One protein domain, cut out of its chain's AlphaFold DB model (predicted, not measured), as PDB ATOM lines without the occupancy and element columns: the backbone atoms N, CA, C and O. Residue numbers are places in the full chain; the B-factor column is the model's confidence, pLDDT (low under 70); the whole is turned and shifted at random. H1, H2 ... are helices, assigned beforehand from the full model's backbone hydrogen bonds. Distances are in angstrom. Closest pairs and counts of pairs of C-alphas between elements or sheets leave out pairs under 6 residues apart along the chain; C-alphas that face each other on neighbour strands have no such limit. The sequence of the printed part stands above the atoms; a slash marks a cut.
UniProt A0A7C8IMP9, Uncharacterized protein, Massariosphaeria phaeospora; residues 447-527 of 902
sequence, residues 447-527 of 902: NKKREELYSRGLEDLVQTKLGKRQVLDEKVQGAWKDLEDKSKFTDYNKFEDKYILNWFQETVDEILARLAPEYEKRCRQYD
ATOM      1  N   ASN A 447       5.047  -9.817   5.153       81.25
ATOM      2  CA  ASN A 447       4.232  -8.895   5.940       81.25
ATOM      3  C   ASN A 447       3.800  -9.560   7.243       81.25
ATOM      4  O   ASN A 447       4.049  -9.013   8.314       81.25
ATOM      5  N   LYS A 448       3.271 -10.786   7.173       83.56
ATOM      6  CA  LYS A 448       2.906 -11.544   8.376       83.56
ATOM      7  C   LYS A 448       4.121 -11.832   9.264       83.56
ATOM      8  O   LYS A 448       4.009 -11.794  10.487       83.56
ATOM      9  N   LYS A 449       5.296 -12.115   8.684       81.25
ATOM     10  CA  LYS A 449       6.519 -12.333   9.472       81.25
ATOM     11  C   LYS A 449       7.034 -11.034  10.086       81.25
ATOM     12  O   LYS A 449       7.487 -11.062  11.228       81.25
ATOM     13  N   ARG A 450       6.917  -9.905   9.380       82.06
ATOM     14  CA  ARG A 450       7.184  -8.568   9.926       82.06
ATOM     15  C   ARG A 450       6.254  -8.295  11.112       82.06
ATOM     16  O   ARG A 450       6.753  -8.040  12.199       82.06
ATOM     17  N   GLU A 451       4.943  -8.456  10.947       84.25
ATOM     18  CA  GLU A 451       3.951  -8.327  12.027       84.25
ATOM     19  C   GLU A 451       4.266  -9.240  13.224       84.25
ATOM     20  O   GLU A 451       4.262  -8.764  14.355       84.25
ATOM     21  N   GLU A 452       4.621 -10.514  13.010       82.19
ATOM     22  CA  GLU A 452       5.009 -11.434  14.093       82.19
ATOM     23  C   GLU A 452       6.272 -10.965  14.841       82.19
ATOM     24  O   GLU A 452       6.345 -11.095  16.061       82.19
ATOM     25  N   LEU A 453       7.267 -10.420  14.133       80.88
ATOM     26  CA  LEU A 453       8.505  -9.912  14.732       80.88
ATOM     27  C   LEU A 453       8.279  -8.608  15.513       80.88
ATOM     28  O   LEU A 453       8.815  -8.473  16.607       80.88
ATOM     29  N   TYR A 454       7.458  -7.689  14.997       79.38
ATOM     30  CA  TYR A 454       7.060  -6.480  15.728       79.38
ATOM     31  C   TYR A 454       6.167  -6.814  16.939       79.38
ATOM     32  O   TYR A 454       6.366  -6.244  18.005       79.38
ATOM     33  N   SER A 455       5.245  -7.780  16.820       79.00
ATOM     34  CA  SER A 455       4.300  -8.149  17.896       79.00
ATOM     35  C   SER A 455       4.935  -8.921  19.057       79.00
ATOM     36  O   SER A 455       4.391  -8.921  20.154       79.00
ATOM     37  N   ARG A 456       6.082  -9.579  18.839       74.69
ATOM     38  CA  ARG A 456       6.920 -10.130  19.926       74.69
ATOM     39  C   ARG A 456       7.673  -9.042  20.699       74.69
ATOM     40  O   ARG A 456       8.195  -9.312  21.775       74.69
ATOM     41  N   GLY A 457       7.745  -7.829  20.152       72.81
ATOM     42  CA  GLY A 457       8.467  -6.713  20.739       72.81
ATOM     43  C   GLY A 457       9.991  -6.859  20.700       72.81
ATOM     44  O   GLY A 457      10.571  -7.830  20.208       72.81
ATOM     45  N   LEU A 458      10.648  -5.833  21.239       66.62
ATOM     46  CA  LEU A 458      12.103  -5.728  21.299       66.62
ATOM     47  C   LEU A 458      12.729  -6.798  22.204       66.62
ATOM     48  O   LEU A 458      13.728  -7.411  21.830       66.62
ATOM     49  N   GLU A 459      12.178  -7.002  23.401       64.19
ATOM     50  CA  GLU A 459      12.861  -7.736  24.473       64.19
ATOM     51  C   GLU A 459      13.001  -9.232  24.160       64.19
ATOM     52  O   GLU A 459      14.089  -9.790  24.306       64.19
ATOM     53  N   ASP A 460      11.956  -9.844  23.597       67.44
ATOM     54  CA  ASP A 460      11.942 -11.232  23.118       67.44
ATOM     55  C   ASP A 460      12.980 -11.445  21.990       67.44
ATOM     56  O   ASP A 460      13.705 -12.449  21.946       67.44
ATOM     57  N   LEU A 461      13.132 -10.457  21.093       66.12
ATOM     58  CA  LEU A 461      14.121 -10.490  20.011       66.12
ATOM     59  C   LEU A 461      15.554 -10.300  20.537       66.12
ATOM     60  O   LEU A 461      16.467 -11.004  20.104       66.12
ATOM     61  N   VAL A 462      15.761  -9.403  21.503       64.06
ATOM     62  CA  VAL A 462      17.049  -9.203  22.192       64.06
ATOM     63  C   VAL A 462      17.460 -10.471  22.936       64.06
ATOM     64  O   VAL A 462      18.589 -10.942  22.776       64.06
ATOM     65  N   GLN A 463      16.545 -11.073  23.691       64.56
ATOM     66  CA  GLN A 463      16.805 -12.283  24.465       64.56
ATOM     67  C   GLN A 463      17.098 -13.493  23.563       64.56
ATOM     68  O   GLN A 463      17.968 -14.299  23.894       64.56
ATOM     69  N   THR A 464      16.470 -13.594  22.383       64.31
ATOM     70  CA  THR A 464      16.726 -14.686  21.423       64.31
ATOM     71  C   THR A 464      17.919 -14.465  20.479       64.31
ATOM     72  O   THR A 464      18.582 -15.444  20.132       64.31
ATOM     73  N   LYS A 465      18.241 -13.227  20.062       67.75
ATOM     74  CA  LYS A 465      19.388 -12.927  19.167       67.75
ATOM     75  C   LYS A 465      20.697 -12.628  19.907       67.75
ATOM     76  O   LYS A 465      21.758 -12.957  19.382       67.75
ATOM     77  N   LEU A 466      20.644 -11.983  21.074       61.16
ATOM     78  CA  LEU A 466      21.823 -11.558  21.849       61.16
ATOM     79  C   LEU A 466      22.005 -12.349  23.155       61.16
ATOM     80  O   LEU A 466      23.016 -12.186  23.835       61.16
ATOM     81  N   GLY A 467      21.048 -13.208  23.519       58.69
ATOM     82  CA  GLY A 467      21.093 -14.075  24.701       58.69
ATOM     83  C   GLY A 467      20.799 -13.363  26.027       58.69
ATOM     84  O   GLY A 467      20.200 -13.965  26.916       58.69
ATOM     85  N   LYS A 468      21.194 -12.089  26.168       67.81
ATOM     86  CA  LYS A 468      20.905 -11.219  27.324       67.81
ATOM     87  C   LYS A 468      20.807  -9.753  26.894       67.81
ATOM     88  O   LYS A 468      21.584  -9.319  26.045       67.81
ATOM     89  N   ARG A 469      19.944  -8.973  27.563       71.19
ATOM     90  CA  ARG A 469      19.837  -7.504  27.402       71.19
ATOM     91  C   ARG A 469      21.189  -6.798  27.571       71.19
ATOM     92  O   ARG A 469      21.553  -5.997  26.726       71.19
ATOM     93  N   GLN A 470      21.993  -7.264  28.529       75.12
ATOM     94  CA  GLN A 470      23.373  -6.824  28.791       75.12
ATOM     95  C   GLN A 470      24.250  -6.708  27.528       75.12
ATOM     96  O   GLN A 470      25.053  -5.791  27.424       75.12
ATOM     97  N   VAL A 471      24.078  -7.597  26.539       75.25
ATOM     98  CA  VAL A 471      24.867  -7.604  25.290       75.25
ATOM     99  C   VAL A 471      24.363  -6.563  24.270       75.25
ATOM    100  O   VAL A 471      25.089  -6.197  23.345       75.25
ATOM    101  N   LEU A 472      23.128  -6.071  24.419       75.62
ATOM    102  CA  LEU A 472      22.659  -4.852  23.755       75.62
ATOM    103  C   LEU A 472      23.190  -3.622  24.495       75.62
ATOM    104  O   LEU A 472      23.796  -2.765  23.860       75.62
ATOM    105  N   ASP A 473      23.040  -3.579  25.820       79.44
ATOM    106  CA  ASP A 473      23.447  -2.450  26.668       79.44
ATOM    107  C   ASP A 473      24.952  -2.134  26.500       79.44
ATOM    108  O   ASP A 473      25.344  -0.982  26.310       79.44
ATOM    109  N   GLU A 474      25.810  -3.162  26.455       83.00
ATOM    110  CA  GLU A 474      27.245  -3.040  26.145       83.00
ATOM    111  C   GLU A 474      27.514  -2.425  24.759       83.00
ATOM    112  O   GLU A 474      28.442  -1.624  24.604       83.00
ATOM    113  N   LYS A 475      26.702  -2.760  23.744       81.88
ATOM    114  CA  LYS A 475      26.823  -2.199  22.387       81.88
ATOM    115  C   LYS A 475      26.340  -0.757  22.318       81.88
ATOM    116  O   LYS A 475      27.018   0.053  21.691       81.88
ATOM    117  N   VAL A 476      25.226  -0.430  22.979       83.62
ATOM    118  CA  VAL A 476      24.721   0.947  23.085       83.62
ATOM    119  C   VAL A 476      25.772   1.822  23.762       83.62
ATOM    120  O   VAL A 476      26.182   2.833  23.197       83.62
ATOM    121  N   GLN A 477      26.298   1.402  24.917       82.00
ATOM    122  CA  GLN A 477      27.333   2.153  25.633       82.00
ATOM    123  C   GLN A 477      28.646   2.264  24.846       82.00
ATOM    124  O   GLN A 477      29.335   3.279  24.957       82.00
ATOM    125  N   GLY A 478      29.013   1.244  24.063       84.56
ATOM    126  CA  GLY A 478      30.153   1.305  23.146       84.56
ATOM    127  C   GLY A 478      29.943   2.341  22.039       84.56
ATOM    128  O   GLY A 478      30.770   3.235  21.866       84.56
ATOM    129  N   ALA A 479      28.806   2.270  21.343       82.50
ATOM    130  CA  ALA A 479      28.444   3.194  20.271       82.50
ATOM    131  C   ALA A 479      28.240   4.640  20.767       82.50
ATOM    132  O   ALA A 479      28.578   5.583  20.047       82.50
ATOM    133  N   TRP A 480      27.749   4.822  21.998       80.69
ATOM    134  CA  TRP A 480      27.667   6.126  22.651       80.69
ATOM    135  C   TRP A 480      29.054   6.713  22.919       80.69
ATOM    136  O   TRP A 480      29.299   7.847  22.523       80.69
ATOM    137  N   LYS A 481      29.983   5.959  23.526       83.00
ATOM    138  CA  LYS A 481      31.357   6.438  23.794       83.00
ATOM    139  C   LYS A 481      32.061   6.847  22.500       83.00
ATOM    140  O   LYS A 481      32.631   7.932  22.418       83.00
ATOM    141  N   ASP A 482      31.892   6.042  21.451       81.69
ATOM    142  CA  ASP A 482      32.338   6.368  20.096       81.69
ATOM    143  C   ASP A 482      31.737   7.684  19.555       81.69
ATOM    144  O   ASP A 482      32.345   8.310  18.687       81.69
ATOM    145  N   LEU A 483      30.561   8.125  20.004       78.50
ATOM    146  CA  LEU A 483      29.910   9.380  19.594       78.50
ATOM    147  C   LEU A 483      30.191  10.562  20.533       78.50
ATOM    148  O   LEU A 483      30.257  11.703  20.065       78.50
ATOM    149  N   GLU A 484      30.414  10.296  21.818       77.38
ATOM    150  CA  GLU A 484      30.838  11.255  22.839       77.38
ATOM    151  C   GLU A 484      32.244  11.789  22.521       77.38
ATOM    152  O   GLU A 484      32.424  13.005  22.409       77.38
ATOM    153  N   ASP A 485      33.187  10.902  22.174       74.62
ATOM    154  CA  ASP A 485      34.518  11.250  21.636       74.62
ATOM    155  C   ASP A 485      34.447  12.073  20.332       74.62
ATOM    156  O   ASP A 485      35.383  12.791  19.972       74.62
ATOM    157  N   LYS A 486      33.323  11.993  19.605       75.44
ATOM    158  CA  LYS A 486      33.052  12.761  18.376       75.44
ATOM    159  C   LYS A 486      32.253  14.053  18.638       75.44
ATOM    160  O   LYS A 486      31.966  14.774  17.680       75.44
ATOM    161  N   SER A 487      31.950  14.362  19.905       62.84
ATOM    162  CA  SER A 487      31.406  15.628  20.429       62.84
ATOM    163  C   SER A 487      30.145  16.140  19.709       62.84
ATOM    164  O   SER A 487      30.106  17.266  19.208       62.84
ATOM    165  N   LYS A 488      29.112  15.287  19.596       65.12
ATOM    166  CA  LYS A 488      27.911  15.572  18.776       65.12
ATOM    167  C   LYS A 488      26.537  15.375  19.422       65.12
ATOM    168  O   LYS A 488      25.555  15.756  18.789       65.12
ATOM    169  N   PHE A 489      26.439  14.828  20.631       59.94
ATOM    170  CA  PHE A 489      25.165  14.632  21.336       59.94
ATOM    171  C   PHE A 489      25.246  15.103  22.792       59.94
ATOM    172  O   PHE A 489      26.325  15.157  23.376       59.94
ATOM    173  N   THR A 490      24.093  15.462  23.362       63.25
ATOM    174  CA  THR A 490      23.948  15.989  24.735       63.25
ATOM    175  C   THR A 490      22.886  15.247  25.554       63.25
ATOM    176  O   THR A 490      22.496  15.715  26.618       63.25
ATOM    177  N   ASP A 491      22.367  14.135  25.035       81.06
ATOM    178  CA  ASP A 491      21.252  13.376  25.601       81.06
ATOM    179  C   ASP A 491      21.489  11.890  25.292       81.06
ATOM    180  O   ASP A 491      21.439  11.487  24.128       81.06
ATOM    181  N   TYR A 492      21.844  11.116  26.324       77.50
ATOM    182  CA  TYR A 492      22.145   9.687  26.202       77.50
ATOM    183  C   TYR A 492      20.881   8.891  25.870       77.50
ATOM    184  O   TYR A 492      20.896   8.089  24.943       77.50
ATOM    185  N   ASN A 493      19.775   9.170  26.563       77.12
ATOM    186  CA  ASN A 493      18.521   8.430  26.433       77.12
ATOM    187  C   ASN A 493      17.988   8.513  24.994       77.12
ATOM    188  O   ASN A 493      17.780   7.488  24.357       77.12
ATOM    189  N   LYS A 494      17.917   9.721  24.410       80.69
ATOM    190  CA  LYS A 494      17.486   9.884  23.005       80.69
ATOM    191  C   LYS A 494      18.419   9.224  21.985       80.69
ATOM    192  O   LYS A 494      17.995   8.961  20.859       80.69
ATOM    193  N   PHE A 495      19.689   9.001  22.329       81.81
ATOM    194  CA  PHE A 495      20.581   8.190  21.507       81.81
ATOM    195  C   PHE A 495      20.307   6.696  21.697       81.81
ATOM    196  O   PHE A 495      20.208   5.989  20.700       81.81
ATOM    197  N   GLU A 496      20.169   6.233  22.940       78.62
ATOM    198  CA  GLU A 496      19.863   4.847  23.301       78.62
ATOM    199  C   GLU A 496      18.567   4.385  22.625       78.62
ATOM    200  O   GLU A 496      18.615   3.442  21.836       78.62
ATOM    201  N   ASP A 497      17.465   5.121  22.789       77.62
ATOM    202  CA  ASP A 497      16.171   4.845  22.151       77.62
ATOM    203  C   ASP A 497      16.304   4.707  20.622       77.62
ATOM    204  O   ASP A 497      15.860   3.723  20.024       77.62
ATOM    205  N   LYS A 498      16.973   5.671  19.966       82.69
ATOM    206  CA  LYS A 498      17.135   5.676  18.503       82.69
ATOM    207  C   LYS A 498      18.110   4.601  18.014       82.69
ATOM    208  O   LYS A 498      17.890   4.031  16.948       82.69
ATOM    209  N   TYR A 499      19.171   4.303  18.761       81.88
ATOM    210  CA  TYR A 499      20.121   3.240  18.425       81.88
ATOM    211  C   TYR A 499      19.460   1.866  18.550       81.88
ATOM    212  O   TYR A 499      19.605   1.032  17.657       81.88
ATOM    213  N   ILE A 500      18.697   1.649  19.622       80.12
ATOM    214  CA  ILE A 500      17.934   0.425  19.869       80.12
ATOM    215  C   ILE A 500      16.866   0.228  18.786       80.12
ATOM    216  O   ILE A 500      16.788  -0.861  18.216       80.12
ATOM    217  N   LEU A 501      16.098   1.271  18.446       80.81
ATOM    218  CA  LEU A 501      15.087   1.208  17.386       80.81
ATOM    219  C   LEU A 501      15.714   0.922  16.012       80.81
ATOM    220  O   LEU A 501      15.243   0.030  15.306       80.81
ATOM    221  N   ASN A 502      16.805   1.609  15.657       85.31
ATOM    222  CA  ASN A 502      17.542   1.344  14.419       85.31
ATOM    223  C   ASN A 502      18.080  -0.096  14.381       85.31
ATOM    224  O   ASN A 502      17.881  -0.797  13.391       85.31
ATOM    225  N   TRP A 503      18.721  -0.569  15.456       84.12
ATOM    226  CA  TRP A 503      19.251  -1.934  15.537       84.12
ATOM    227  C   TRP A 503      18.142  -2.995  15.447       84.12
ATOM    228  O   TRP A 503      18.332  -4.047  14.829       84.12
ATOM    229  N   PHE A 504      16.971  -2.723  16.026       81.31
ATOM    230  CA  PHE A 504      15.795  -3.580  15.910       81.31
ATOM    231  C   PHE A 504      15.283  -3.631  14.464       81.31
ATOM    232  O   PHE A 504      15.104  -4.727  13.935       81.31
ATOM    233  N   GLN A 505      15.136  -2.482  13.795       85.25
ATOM    234  CA  GLN A 505      14.751  -2.408  12.379       85.25
ATOM    235  C   GLN A 505      15.754  -3.144  11.473       85.25
ATOM    236  O   GLN A 505      15.346  -4.006  10.694       85.25
ATOM    237  N   GLU A 506      17.059  -2.896  11.638       86.50
ATOM    238  CA  GLU A 506      18.128  -3.620  10.933       86.50
ATOM    239  C   GLU A 506      18.034  -5.136  11.167       86.50
ATOM    240  O   GLU A 506      18.164  -5.916  10.227       86.50
ATOM    241  N   THR A 507      17.763  -5.572  12.402       81.81
ATOM    242  CA  THR A 507      17.646  -6.998  12.748       81.81
ATOM    243  C   THR A 507      16.375  -7.638  12.180       81.81
ATOM    244  O   THR A 507      16.414  -8.803  11.777       81.81
ATOM    245  N   VAL A 508      15.257  -6.907  12.121       83.44
ATOM    246  CA  VAL A 508      14.013  -7.362  11.481       83.44
ATOM    247  C   VAL A 508      14.219  -7.507   9.976       83.44
ATOM    248  O   VAL A 508      13.924  -8.571   9.431       83.44
ATOM    249  N   ASP A 509      14.798  -6.510   9.309       86.25
ATOM    250  CA  ASP A 509      15.048  -6.578   7.866       86.25
ATOM    251  C   ASP A 509      16.154  -7.592   7.509       86.25
ATOM    252  O   ASP A 509      16.048  -8.259   6.480       86.25
ATOM    253  N   GLU A 510      17.134  -7.843   8.388       86.38
ATOM    254  CA  GLU A 510      18.086  -8.962   8.256       86.38
ATOM    255  C   GLU A 510      17.385 -10.333   8.289       86.38
ATOM    256  O   GLU A 510      17.788 -11.262   7.583       86.38
ATOM    257  N   ILE A 511      16.327 -10.481   9.095       81.75
ATOM    258  CA  ILE A 511      15.517 -11.707   9.147       81.75
ATOM    259  C   ILE A 511      14.631 -11.814   7.899       81.75
ATOM    260  O   ILE A 511      14.597 -12.873   7.271       81.75
ATOM    261  N   LEU A 512      13.962 -10.732   7.494       84.06
ATOM    262  CA  LEU A 512      13.095 -10.722   6.310       84.06
ATOM    263  C   LEU A 512      13.888 -10.971   5.014       84.06
ATOM    264  O   LEU A 512      13.442 -11.738   4.161       84.06
ATOM    265  N   ALA A 513      15.107 -10.435   4.899       87.56
ATOM    266  CA  ALA A 513      16.003 -10.674   3.766       87.56
ATOM    267  C   ALA A 513      16.430 -12.150   3.610       87.56
ATOM    268  O   ALA A 513      16.806 -12.565   2.511       87.56
ATOM    269  N   ARG A 514      16.353 -12.965   4.673       86.25
ATOM    270  CA  ARG A 514      16.649 -14.411   4.626       86.25
ATOM    271  C   ARG A 514      15.482 -15.246   4.084       86.25
ATOM    272  O   ARG A 514      15.726 -16.317   3.531       86.25
ATOM    273  N   LEU A 515      14.244 -14.745   4.163       85.06
ATOM    274  CA  LEU A 515      13.052 -15.476   3.712       85.06
ATOM    275  C   LEU A 515      13.039 -15.710   2.198       85.06
ATOM    276  O   LEU A 515      12.611 -16.773   1.761       85.06
ATOM    277  N   ALA A 516      13.543 -14.776   1.385       84.81
ATOM    278  CA  ALA A 516      13.584 -14.950  -0.070       84.81
ATOM    279  C   ALA A 516      14.556 -16.075  -0.519       84.81
ATOM    280  O   ALA A 516      14.133 -16.944  -1.286       84.81
ATOM    281  N   PRO A 517      15.806 -16.165  -0.014       90.62
ATOM    282  CA  PRO A 517      16.656 -17.346  -0.201       90.62
ATOM    283  C   PRO A 517      16.060 -18.658   0.334       90.62
ATOM    284  O   PRO A 517      16.249 -19.712  -0.278       90.62
ATOM    285  N   GLU A 518      15.338 -18.629   1.459       89.19
ATOM    286  CA  GLU A 518      14.676 -19.823   2.009       89.19
ATOM    287  C   GLU A 518      13.484 -20.274   1.153       89.19
ATOM    288  O   GLU A 518      13.334 -21.471   0.897       89.19
ATOM    289  N   TYR A 519      12.706 -19.328   0.623       89.31
ATOM    290  CA  TYR A 519      11.651 -19.560  -0.361       89.31
ATOM    291  C   TYR A 519      12.207 -20.151  -1.663       89.31
ATOM    292  O   TYR A 519      11.691 -21.151  -2.163       89.31
ATOM    293  N   GLU A 520      13.303 -19.603  -2.199       91.19
ATOM    294  CA  GLU A 520      13.924 -20.131  -3.419       91.19
ATOM    295  C   GLU A 520      14.460 -21.556  -3.200       91.19
ATOM    296  O   GLU A 520      14.221 -22.460  -4.005       91.19
ATOM    297  N   LYS A 521      15.112 -21.798  -2.055       93.62
ATOM    298  CA  LYS A 521      15.537 -23.132  -1.610       93.62
ATOM    299  C   LYS A 521      14.350 -24.100  -1.489       93.62
ATOM    300  O   LYS A 521      14.504 -25.275  -1.821       93.62
ATOM    301  N   ARG A 522      13.177 -23.624  -1.055       90.88
ATOM    302  CA  ARG A 522      11.940 -24.415  -0.987       90.88
ATOM    303  C   ARG A 522      11.395 -24.745  -2.376       90.88
ATOM    304  O   ARG A 522      11.074 -25.902  -2.616       90.88
ATOM    305  N   CYS A 523      11.373 -23.792  -3.304       93.75
ATOM    306  CA  CYS A 523      10.970 -24.029  -4.696       93.75
ATOM    307  C   CYS A 523      11.866 -25.088  -5.365       93.75
ATOM    308  O   CYS A 523      11.369 -26.087  -5.882       93.75
ATOM    309  N   ARG A 524      13.194 -24.951  -5.221       96.25
ATOM    310  CA  ARG A 524      14.177 -25.940  -5.704       96.25
ATOM    311  C   ARG A 524      14.005 -27.327  -5.060       96.25
ATOM    312  O   ARG A 524      14.340 -28.331  -5.687       96.25
ATOM    313  N   GLN A 525      13.492 -27.412  -3.826       94.69
ATOM    314  CA  GLN A 525      13.116 -28.695  -3.221       94.69
ATOM    315  C   GLN A 525      11.930 -29.314  -3.974       94.69
ATOM    316  O   GLN A 525      12.029 -30.471  -4.381       94.69
ATOM    317  N   TYR A 526      10.859 -28.548  -4.214       94.62
ATOM    318  CA  TYR A 526       9.675 -29.025  -4.941       94.62
ATOM    319  C   TYR A 526      10.050 -29.516  -6.351       94.62
ATOM    320  O   TYR A 526       9.636 -30.611  -6.724       94.62
ATOM    321  N   ASP A 527      10.906 -28.795  -7.087       96.88
ATOM    322  CA  ASP A 527      11.469 -29.264  -8.367       96.88
ATOM    323  C   ASP A 527      12.121 -30.654  -8.249       96.88
ATOM    324  O   ASP A 527      11.869 -31.547  -9.063       96.88
TER     325      ASP A 527
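AT A GLANCE: This is residues 447 to 527 of the 902 residues of an uncharacterized protein of Massariosphaeria phaeospora (UniProt A0A7C8IMP9). One long helix, H4, makes the axis; the shorter H1, H2 and H3 wrap loosely round part of it, and its residues 516 to 527 stick out. The printed part has 81 residues, with four named helices in the order H1, H2, H3, H4, and is all helix. It is loose, radius of gyration of the C-alphas 16.6 A, spanning 57 by 23 by 21 A.

HOW THE PARTS SIT: H1, residues 447 to 455, touches residues 508 to 512 alone of H4, residues 492 to 527; their closest C-alphas, of Leu 453 and Val 508, are 6.9 A apart. H2, residues 457 to 465, is close to but not clearly touching H4. Residues 476 to 480 alone of H3, residues 470 to 484, touch H4, closest at the C-alphas of Val 476 and Glu 496, 6.2 A apart, at a steep tilt of 58 degrees, opposite ways. Every O i to N i+4 pair is within hydrogen-bond range in H1, 4 of 5 in H2, 10 of 11 in H3 and 27 of 32 in H4.

IN THESE COORDINATES: H1 begins at C-alpha 447 (4.232, -8.895, 5.940). H3 is 20.4 A long. H4, 53.2 A, ends at C-alpha 527 (11.469, -29.264, -8.367).

THE WHOLE: The printed part has no cut and no long link. pLDDT is under 70 in residues 458 to 468 and 487 to 490.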